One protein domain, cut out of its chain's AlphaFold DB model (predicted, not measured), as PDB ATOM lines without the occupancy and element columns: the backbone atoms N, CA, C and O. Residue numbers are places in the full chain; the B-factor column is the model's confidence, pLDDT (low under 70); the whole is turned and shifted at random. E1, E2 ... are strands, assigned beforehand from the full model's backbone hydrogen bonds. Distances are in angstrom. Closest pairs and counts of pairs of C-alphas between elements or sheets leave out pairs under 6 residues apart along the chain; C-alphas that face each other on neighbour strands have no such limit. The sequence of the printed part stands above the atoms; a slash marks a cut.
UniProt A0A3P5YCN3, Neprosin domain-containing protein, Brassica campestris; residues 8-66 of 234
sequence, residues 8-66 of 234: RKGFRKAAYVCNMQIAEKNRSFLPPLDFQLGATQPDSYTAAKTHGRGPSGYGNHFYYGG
ATOM      1  N   ARG A   8      24.106 -11.407  -9.788       81.31
ATOM      2  CA  ARG A   8      24.792 -10.114  -9.619       81.31
ATOM      3  C   ARG A   8      26.298 -10.241  -9.354       81.31
ATOM      4  O   ARG A   8      27.028  -9.285  -9.589       81.31
ATOM      5  N   LYS A   9      26.790 -11.386  -8.858       82.44
ATOM      6  CA  LYS A   9      28.235 -11.581  -8.641       82.44
ATOM      7  C   LYS A   9      29.026 -11.717  -9.949       82.44
ATOM      8  O   LYS A   9      30.239 -11.522  -9.916       82.44
ATOM      9  N   GLY A  10      28.363 -12.026 -11.065       80.12
ATOM     10  CA  GLY A  10      28.956 -12.018 -12.399       80.12
ATOM     11  C   GLY A  10      29.972 -13.133 -12.661       80.12
ATOM     12  O   GLY A  10      29.992 -14.175 -11.997       80.12
ATOM     13  N   PHE A  11      30.805 -12.912 -13.678       75.94
ATOM     14  CA  PHE A  11      31.741 -13.893 -14.227       75.94
ATOM     15  C   PHE A  11      32.656 -14.528 -13.166       75.94
ATOM     16  O   PHE A  11      33.126 -13.859 -12.247       75.94
ATOM     17  N   ARG A  12      32.896 -15.843 -13.294       77.19
ATOM     18  CA  ARG A  12      33.655 -16.698 -12.351       77.19
ATOM     19  C   ARG A  12      33.083 -16.816 -10.932       77.19
ATOM     20  O   ARG A  12      33.643 -17.554 -10.130       77.19
ATOM     21  N   LYS A  13      31.985 -16.129 -10.608       81.06
ATOM     22  CA  LYS A  13      31.336 -16.195  -9.286       81.06
ATOM     23  C   LYS A  13      29.926 -16.769  -9.364       81.06
ATOM     24  O   LYS A  13      29.545 -17.567  -8.514       81.06
ATOM     25  N   ALA A  14      29.157 -16.368 -10.369       83.38
ATOM     26  CA  ALA A  14      27.841 -16.914 -10.674       83.38
ATOM     27  C   ALA A  14      27.949 -18.000 -11.755       83.38
ATOM     28  O   ALA A  14      28.789 -17.905 -12.654       83.38
ATOM     29  N   ALA A  15      27.091 -19.019 -11.680       85.38
ATOM     30  CA  ALA A  15      26.925 -19.946 -12.793       85.38
ATOM     31  C   ALA A  15      26.300 -19.200 -13.980       85.38
ATOM     32  O   ALA A  15      25.493 -18.285 -13.791       85.38
ATOM     33  N   TYR A  16      26.699 -19.558 -15.198       85.56
ATOM     34  CA  TYR A  16      26.232 -18.897 -16.409       85.56
ATOM     35  C   TYR A  16      26.062 -19.891 -17.550       85.56
ATOM     36  O   TYR A  16      26.710 -20.936 -17.573       85.56
ATOM     37  N   VAL A  17      25.181 -19.543 -18.482       85.12
ATOM     38  CA  VAL A  17      25.039 -20.202 -19.783       85.12
ATOM     39  C   VAL A  17      25.283 -19.146 -20.852       85.12
ATOM     40  O   VAL A  17      24.743 -18.040 -20.771       85.12
ATOM     41  N   CYS A  18      26.105 -19.480 -21.840       83.00
ATOM     42  CA  CYS A  18      26.403 -18.643 -23.000       83.00
ATOM     43  C   CYS A  18      26.250 -19.455 -24.292       83.00
ATOM     44  O   CYS A  18      26.058 -20.670 -24.244       83.00
ATOM     45  N   ASN A  19      26.337 -18.775 -25.439       77.38
ATOM     46  CA  ASN A  19      26.308 -19.386 -26.772       77.38
ATOM     47  C   ASN A  19      25.072 -20.262 -27.030       77.38
ATOM     48  O   ASN A  19      25.160 -21.296 -27.688       77.38
ATOM     49  N   MET A  20      23.911 -19.849 -26.517       80.12
ATOM     50  CA  MET A  20      22.659 -20.538 -26.820       80.12
ATOM     51  C   MET A  20      22.329 -20.411 -28.302       80.12
ATOM     52  O   MET A  20      22.483 -19.340 -28.889       80.12
ATOM     53  N   GLN A  21      21.865 -21.508 -28.889       84.12
ATOM     54  CA  GLN A  21      21.491 -21.595 -30.293       84.12
ATOM     55  C   GLN A  21      20.229 -22.446 -30.424       84.12
ATOM     56  O   GLN A  21      20.053 -23.430 -29.704       84.12
ATOM     57  N   ILE A  22      19.352 -22.056 -31.341       82.50
ATOM     58  CA  ILE A  22      18.142 -22.783 -31.710       82.50
ATOM     59  C   ILE A  22      18.468 -23.579 -32.969       82.50
ATOM     60  O   ILE A  22      18.886 -23.006 -33.975       82.50
ATOM     61  N   ALA A  23      18.295 -24.896 -32.893       88.94
ATOM     62  CA  ALA A  23      18.445 -25.771 -34.045       88.94
ATOM     63  C   ALA A  23      17.189 -25.691 -34.919       88.94
ATOM     64  O   ALA A  23      16.086 -25.998 -34.465       88.94
ATOM     65  N   GLU A  24      17.360 -25.304 -36.178       87.00
ATOM     66  CA  GLU A  24      16.289 -25.320 -37.169       87.00
ATOM     67  C   GLU A  24      16.245 -26.638 -37.957       87.00
ATOM     68  O   GLU A  24      17.220 -27.386 -38.071       87.00
ATOM     69  N   LYS A  25      15.088 -26.903 -38.581       84.94
ATOM     70  CA  LYS A  25      14.833 -28.088 -39.421       84.94
ATOM     71  C   LYS A  25      15.831 -28.240 -40.581       84.94
ATOM     72  O   LYS A  25      16.088 -29.352 -41.033       84.94
ATOM     73  N   ASN A  26      16.408 -27.135 -41.049       88.50
ATOM     74  CA  ASN A  26      17.428 -27.075 -42.102       88.50
ATOM     75  C   ASN A  26      18.861 -27.369 -41.598       88.50
ATOM     76  O   ASN A  26      19.810 -27.154 -42.347       88.50
ATOM     77  N   ARG A  27      19.032 -27.857 -40.356       80.06
ATOM     78  CA  ARG A  27      20.336 -28.087 -39.697       80.06
ATOM     79  C   ARG A  27      21.165 -26.813 -39.494       80.06
ATOM     80  O   ARG A  27      22.375 -26.900 -39.301       80.06
ATOM     81  N   SER A  28      20.531 -25.645 -39.538       85.31
ATOM     82  CA  SER A  28      21.170 -24.387 -39.165       85.31
ATOM     83  C   SER A  28      20.979 -24.098 -37.676       85.31
ATOM     84  O   SER A  28      20.076 -24.633 -37.024       85.31
ATOM     85  N   PHE A  29      21.861 -23.257 -37.144       82.25
ATOM     86  CA  PHE A  29      21.827 -22.803 -35.764       82.25
ATOM     87  C   PHE A  29      21.670 -21.292 -35.741       82.25
ATOM     88  O   PHE A  29      22.518 -20.570 -36.266       82.25
ATOM     89  N   LEU A  30      20.596 -20.818 -35.118       80.75
ATOM     90  CA  LEU A  30      20.328 -19.392 -34.988       80.75
ATOM     91  C   LEU A  30      20.447 -18.963 -33.526       80.75
ATOM     92  O   LEU A  30      19.951 -19.665 -32.639       80.75
ATOM     93  N   PRO A  31      21.091 -17.824 -33.230       74.88
ATOM     94  CA  PRO A  31      21.086 -17.294 -31.877       74.88
ATOM     95  C   PRO A  31      19.650 -16.895 -31.488       74.88
ATOM     96  O   PRO A  31      18.946 -16.283 -32.295       74.88
ATOM     97  N   PRO A  32      19.193 -17.199 -30.260       74.50
ATOM     98  CA  PRO A  32      17.896 -16.745 -29.787       74.50
ATOM     99  C   PRO A  32      17.895 -15.216 -29.705       74.50
ATOM    100  O   PRO A  32      18.765 -14.630 -29.053       74.50
ATOM    101  N   LEU A  33      16.922 -14.584 -30.372       72.44
ATOM    102  CA  LEU A  33      16.773 -13.126 -30.426       72.44
ATOM    103  C   LEU A  33      16.485 -12.545 -29.030       72.44
ATOM    104  O   LEU A  33      17.094 -11.561 -28.624       72.44
ATOM    105  N   ASP A  34      15.595 -13.212 -28.291       75.94
ATOM    106  CA  ASP A  34      15.299 -13.001 -26.875       75.94
ATOM    107  C   ASP A  34      14.725 -14.309 -26.295       75.94
ATOM    108  O   ASP A  34      14.267 -15.188 -27.027       75.94
ATOM    109  N   PHE A  35      14.772 -14.467 -24.979       78.38
ATOM    110  CA  PHE A  35      14.275 -15.641 -24.258       78.38
ATOM    111  C   PHE A  35      13.852 -15.220 -22.861       78.38
ATOM    112  O   PHE A  35      14.619 -14.553 -22.194       78.38
ATOM    113  N   GLN A  36      12.680 -15.576 -22.347       82.12
ATOM    114  CA  GLN A  36      12.324 -15.198 -20.972       82.12
ATOM    115  C   GLN A  36      13.106 -16.017 -19.935       82.12
ATOM    116  O   GLN A  36      13.474 -17.165 -20.175       82.12
ATOM    117  N   LEU A  37      13.372 -15.413 -18.775       82.50
ATOM    118  CA  LEU A  37      13.966 -16.100 -17.631       82.50
ATOM    119  C   LEU A  37      12.910 -16.272 -16.545       82.50
ATOM    120  O   LEU A  37      12.188 -15.330 -16.233       82.50
ATOM    121  N   GLY A  38      12.868 -17.458 -15.948       79.94
ATOM    122  CA  GLY A  38      11.982 -17.774 -14.837       79.94
ATOM    123  C   GLY A  38      12.657 -18.719 -13.853       79.94
ATOM    124  O   GLY A  38      13.513 -19.521 -14.227       79.94
ATOM    125  N   ALA A  39      12.270 -18.609 -12.587       79.75
ATOM    126  CA  ALA A  39      12.663 -19.534 -11.537       79.75
ATOM    127  C   ALA A  39      11.399 -20.060 -10.855       79.75
ATOM    128  O   ALA A  39      10.517 -19.282 -10.506       79.75
ATOM    129  N   THR A  40      11.333 -21.371 -10.626       80.06
ATOM    130  CA  THR A  40      10.226 -22.008  -9.890       80.06
ATOM    131  C   THR A  40      10.149 -21.517  -8.438       80.06
ATOM    132  O   THR A  40       9.081 -21.526  -7.842       80.06
ATOM    133  N   GLN A  41      11.278 -21.071  -7.875       80.38
ATOM    134  CA  GLN A  41      11.390 -20.495  -6.531       80.38
ATOM    135  C   GLN A  41      12.185 -19.175  -6.593       80.38
ATOM    136  O   GLN A  41      13.400 -19.192  -6.366       80.38
ATOM    137  N   PRO A  42      11.536 -18.042  -6.924       75.12
ATOM    138  CA  PRO A  42      12.214 -16.763  -7.167       75.12
ATOM    139  C   PRO A  42      12.948 -16.202  -5.938       75.12
ATOM    140  O   PRO A  42      13.977 -15.546  -6.093       75.12
ATOM    141  N   ASP A  43      12.491 -16.527  -4.724       75.69
ATOM    142  CA  ASP A  43      13.127 -16.092  -3.467       75.69
ATOM    143  C   ASP A  43      14.462 -16.799  -3.192       75.69
ATOM    144  O   ASP A  43      15.321 -16.312  -2.460       75.69
ATOM    145  N   SER A  44      14.634 -17.988  -3.768       78.69
ATOM    146  CA  SER A  44      15.762 -18.888  -3.506       78.69
ATOM    147  C   SER A  44      16.770 -18.922  -4.648       78.69
ATOM    148  O   SER A  44      17.965 -19.157  -4.439       78.69
ATOM    149  N   TYR A  45      16.279 -18.699  -5.865       84.75
ATOM    150  CA  TYR A  45      17.041 -18.737  -7.097       84.75
ATOM    151  C   TYR A  45      16.609 -17.593  -8.002       84.75
ATOM    152  O   TYR A  45      15.424 -17.371  -8.234       84.75
ATOM    153  N   THR A  46      17.586 -16.910  -8.582       84.62
ATOM    154  CA  THR A  46      17.344 -15.837  -9.544       84.62
ATOM    155  C   THR A  46      18.169 -16.097 -10.796       84.62
ATOM    156  O   THR A  46      19.229 -16.729 -10.746       84.62
ATOM    157  N   ALA A  47      17.700 -15.584 -11.927       86.62
ATOM    158  CA  ALA A  47      18.462 -15.540 -13.160       86.62
ATOM    159  C   ALA A  47      18.433 -14.116 -13.723       86.62
ATOM    160  O   ALA A  47      17.418 -13.428 -13.631       86.62
ATOM    161  N   ALA A  48      19.555 -13.661 -14.270       84.50
ATOM    162  CA  ALA A  48      19.685 -12.335 -14.857       84.50
ATOM    163  C   ALA A  48      20.289 -12.455 -16.254       84.50
ATOM    164  O   ALA A  48      21.363 -13.043 -16.426       84.50
ATOM    165  N   LYS A  49      19.590 -11.896 -17.246       83.19
ATOM    166  CA  LYS A  49      20.115 -11.772 -18.604       83.19
ATOM    167  C   LYS A  49      21.140 -10.657 -18.631       83.19
ATOM    168  O   LYS A  49      20.890  -9.579 -18.091       83.19
ATOM    169  N   THR A  50      22.222 -10.888 -19.352       71.62
ATOM    170  CA  THR A  50      23.153  -9.830 -19.705       71.62
ATOM    171  C   THR A  50      23.230  -9.770 -21.219       71.62
ATOM    172  O   THR A  50      23.611 -10.731 -21.882       71.62
ATOM    173  N   HIS A  51      22.862  -8.618 -21.772       62.69
ATOM    174  CA  HIS A  51      23.059  -8.343 -23.185       62.69
ATOM    175  C   HIS A  51      24.473  -7.792 -23.344       62.69
ATOM    176  O   HIS A  51      24.763  -6.667 -22.936       62.69
ATOM    177  N   GLY A  52      25.382  -8.599 -23.889       55.66
ATOM    178  CA  GLY A  52      26.713  -8.130 -24.248       55.66
ATOM    179  C   GLY A  52      26.620  -7.176 -25.436       55.66
ATOM    180  O   GLY A  52      26.668  -7.617 -26.578       55.66
ATOM    181  N   ARG A  53      26.477  -5.869 -25.190       51.25
ATOM    182  CA  ARG A  53      26.591  -4.848 -26.239       51.25
ATOM    183  C   ARG A  53      28.053  -4.415 -26.322       51.25
ATOM    184  O   ARG A  53      28.453  -3.448 -25.684       51.25
ATOM    185  N   GLY A  54      28.877  -5.170 -27.042       44.47
ATOM    186  CA  GLY A  54      30.274  -4.789 -27.219       44.47
ATOM    187  C   GLY A  54      31.105  -5.737 -28.086       44.47
ATOM    188  O   GLY A  54      30.748  -6.903 -28.242       44.47
ATOM    189  N   PRO A  55      32.241  -5.249 -28.616       40.12
ATOM    190  CA  PRO A  55      33.104  -5.941 -29.585       40.12
ATOM    191  C   PRO A  55      33.848  -7.171 -29.025       40.12
ATOM    192  O   PRO A  55      34.641  -7.781 -29.732       40.12
ATOM    193  N   SER A  56      33.603  -7.559 -27.768       47.31
ATOM    194  CA  SER A  56      34.250  -8.677 -27.067       47.31
ATOM    195  C   SER A  56      33.518 -10.027 -27.179       47.31
ATOM    196  O   SER A  56      33.934 -10.993 -26.547       47.31
ATOM    197  N   GLY A  57      32.456 -10.131 -27.988       50.81
ATOM    198  CA  GLY A  57      32.016 -11.407 -28.579       50.81
ATOM    199  C   GLY A  57      31.292 -12.424 -27.682       50.81
ATOM    200  O   GLY A  57      31.003 -13.519 -28.148       50.81
ATOM    201  N   TYR A  58      30.947 -12.106 -26.431       55.12
ATOM    202  CA  TYR A  58      30.363 -13.098 -25.503       55.12
ATOM    203  C   TYR A  58      28.884 -13.470 -25.746       55.12
ATOM    204  O   TYR A  58      28.327 -14.266 -24.986       55.12
ATOM    205  N   GLY A  59      28.251 -12.938 -26.799       63.38
ATOM    206  CA  GLY A  59      26.891 -13.295 -27.212       63.38
ATOM    207  C   GLY A  59      25.816 -13.100 -26.132       63.38
ATOM    208  O   GLY A  59      26.047 -12.518 -25.067       63.38
ATOM    209  N   ASN A  60      24.613 -13.603 -26.414       72.00
ATOM    210  CA  ASN A  60      23.526 -13.649 -25.440       72.00
ATOM    211  C   ASN A  60      23.863 -14.680 -24.351       72.00
ATOM    212  O   ASN A  60      23.979 -15.877 -24.624       72.00
ATOM    213  N   HIS A  61      24.028 -14.210 -23.114       80.06
ATOM    214  CA  HIS A  61      24.308 -15.051 -21.956       80.06
ATOM    215  C   HIS A  61      23.454 -14.634 -20.761       80.06
ATOM    216  O   HIS A  61      23.000 -13.493 -20.642       80.06
ATOM    217  N   PHE A  62      23.228 -15.575 -19.853       85.62
ATOM    218  CA  PHE A  62      22.550 -15.292 -18.598       85.62
ATOM    219  C   PHE A  62      23.260 -15.970 -17.437       85.62
ATOM    220  O   PHE A  62      23.792 -17.077 -17.551       85.62
ATOM    221  N   TYR A  63      23.246 -15.281 -16.305       87.25
ATOM    222  CA  TYR A  63      23.719 -15.805 -15.037       87.25
ATOM    223  C   TYR A  63      22.535 -16.374 -14.264       87.25
ATOM    224  O   TYR A  63      21.456 -15.781 -14.265       87.25
ATOM    225  N   TYR A  64      22.732 -17.490 -13.573       88.50
ATOM    226  CA  TYR A  64      21.711 -18.107 -12.732       88.50
ATOM    227  C   TYR A  64      22.324 -18.635 -11.437       88.50
ATOM    228  O   TYR A  64      23.477 -19.069 -11.394       88.50
ATOM    229  N   GLY A  65      21.548 -18.593 -10.362       87.06
ATOM    230  CA  GLY A  65      21.978 -19.108  -9.071       87.06
ATOM    231  C   GLY A  65      21.289 -18.425  -7.905       87.06
ATOM    232  O   GLY A  65      20.409 -17.580  -8.061       87.06
ATOM    233  N   GLY A  66      21.694 -18.826  -6.715       81.25
ATOM    234  CA  GLY A  66      21.145 -18.353  -5.459       81.25
ATOM    235  C   GLY A  66      21.521 -19.316  -4.338       81.25
ATOM    236  O   GLY A  66      21.993 -20.422  -4.619       81.25
TER     237      GLY A  66
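Overview. This is residues 8 to 66 of the 234 residues of the protein "Neprosin domain-containing protein" of Brassica campestris (UniProt A0A3P5YCN3). With little regular structure, the domain is a small sheet of three strands and a long loop, residues 18 to 45, that runs out beyond one end of the sheet, folds back on itself and returns to E2. The 59 printed residues hold three named strands, E1, E2 and E3 along the chain, and no named helix; the sheet's order is E1 - E3 - E2, all antiparallel. The class is all strand, with 15 residues in named elements. The whole is loose, radius of gyration of the C-alphas 13.2 A, and flat, spanning 40 by 29 by 16 A.

Along the chain. E3, residues 60 to 65, is 17.3 A long and ends at C-alpha 65 (21.978, -19.108, -9.071). E2, residues 46 to 51, is 16.6 A long. E1, residues 15 to 17, begins at C-alpha 15 (26.925, -19.946, -12.793) and is 7.2 A long.

Arrangement. E2 and E3 form a hairpin, antiparallel at 160 degrees, with N 48 and O 63 2.8 A apart, within hydrogen-bond range. E1 is antiparallel to E3 at 150 degrees, with N 64 and O 15 2.9 A apart, also within range. E1 and E2, the edge strands, are apart. Residues 22 to 23 pair antiparallel with residues 29 to 30.

Size, cuts and confidence. The C-alphas farthest apart, of Asn 26 and Asp 43, are 40.4 A apart. The printed part has no cut. E1 to E2 is a long link of 28 residues. Residues 51 to 59 have pLDDT under 70.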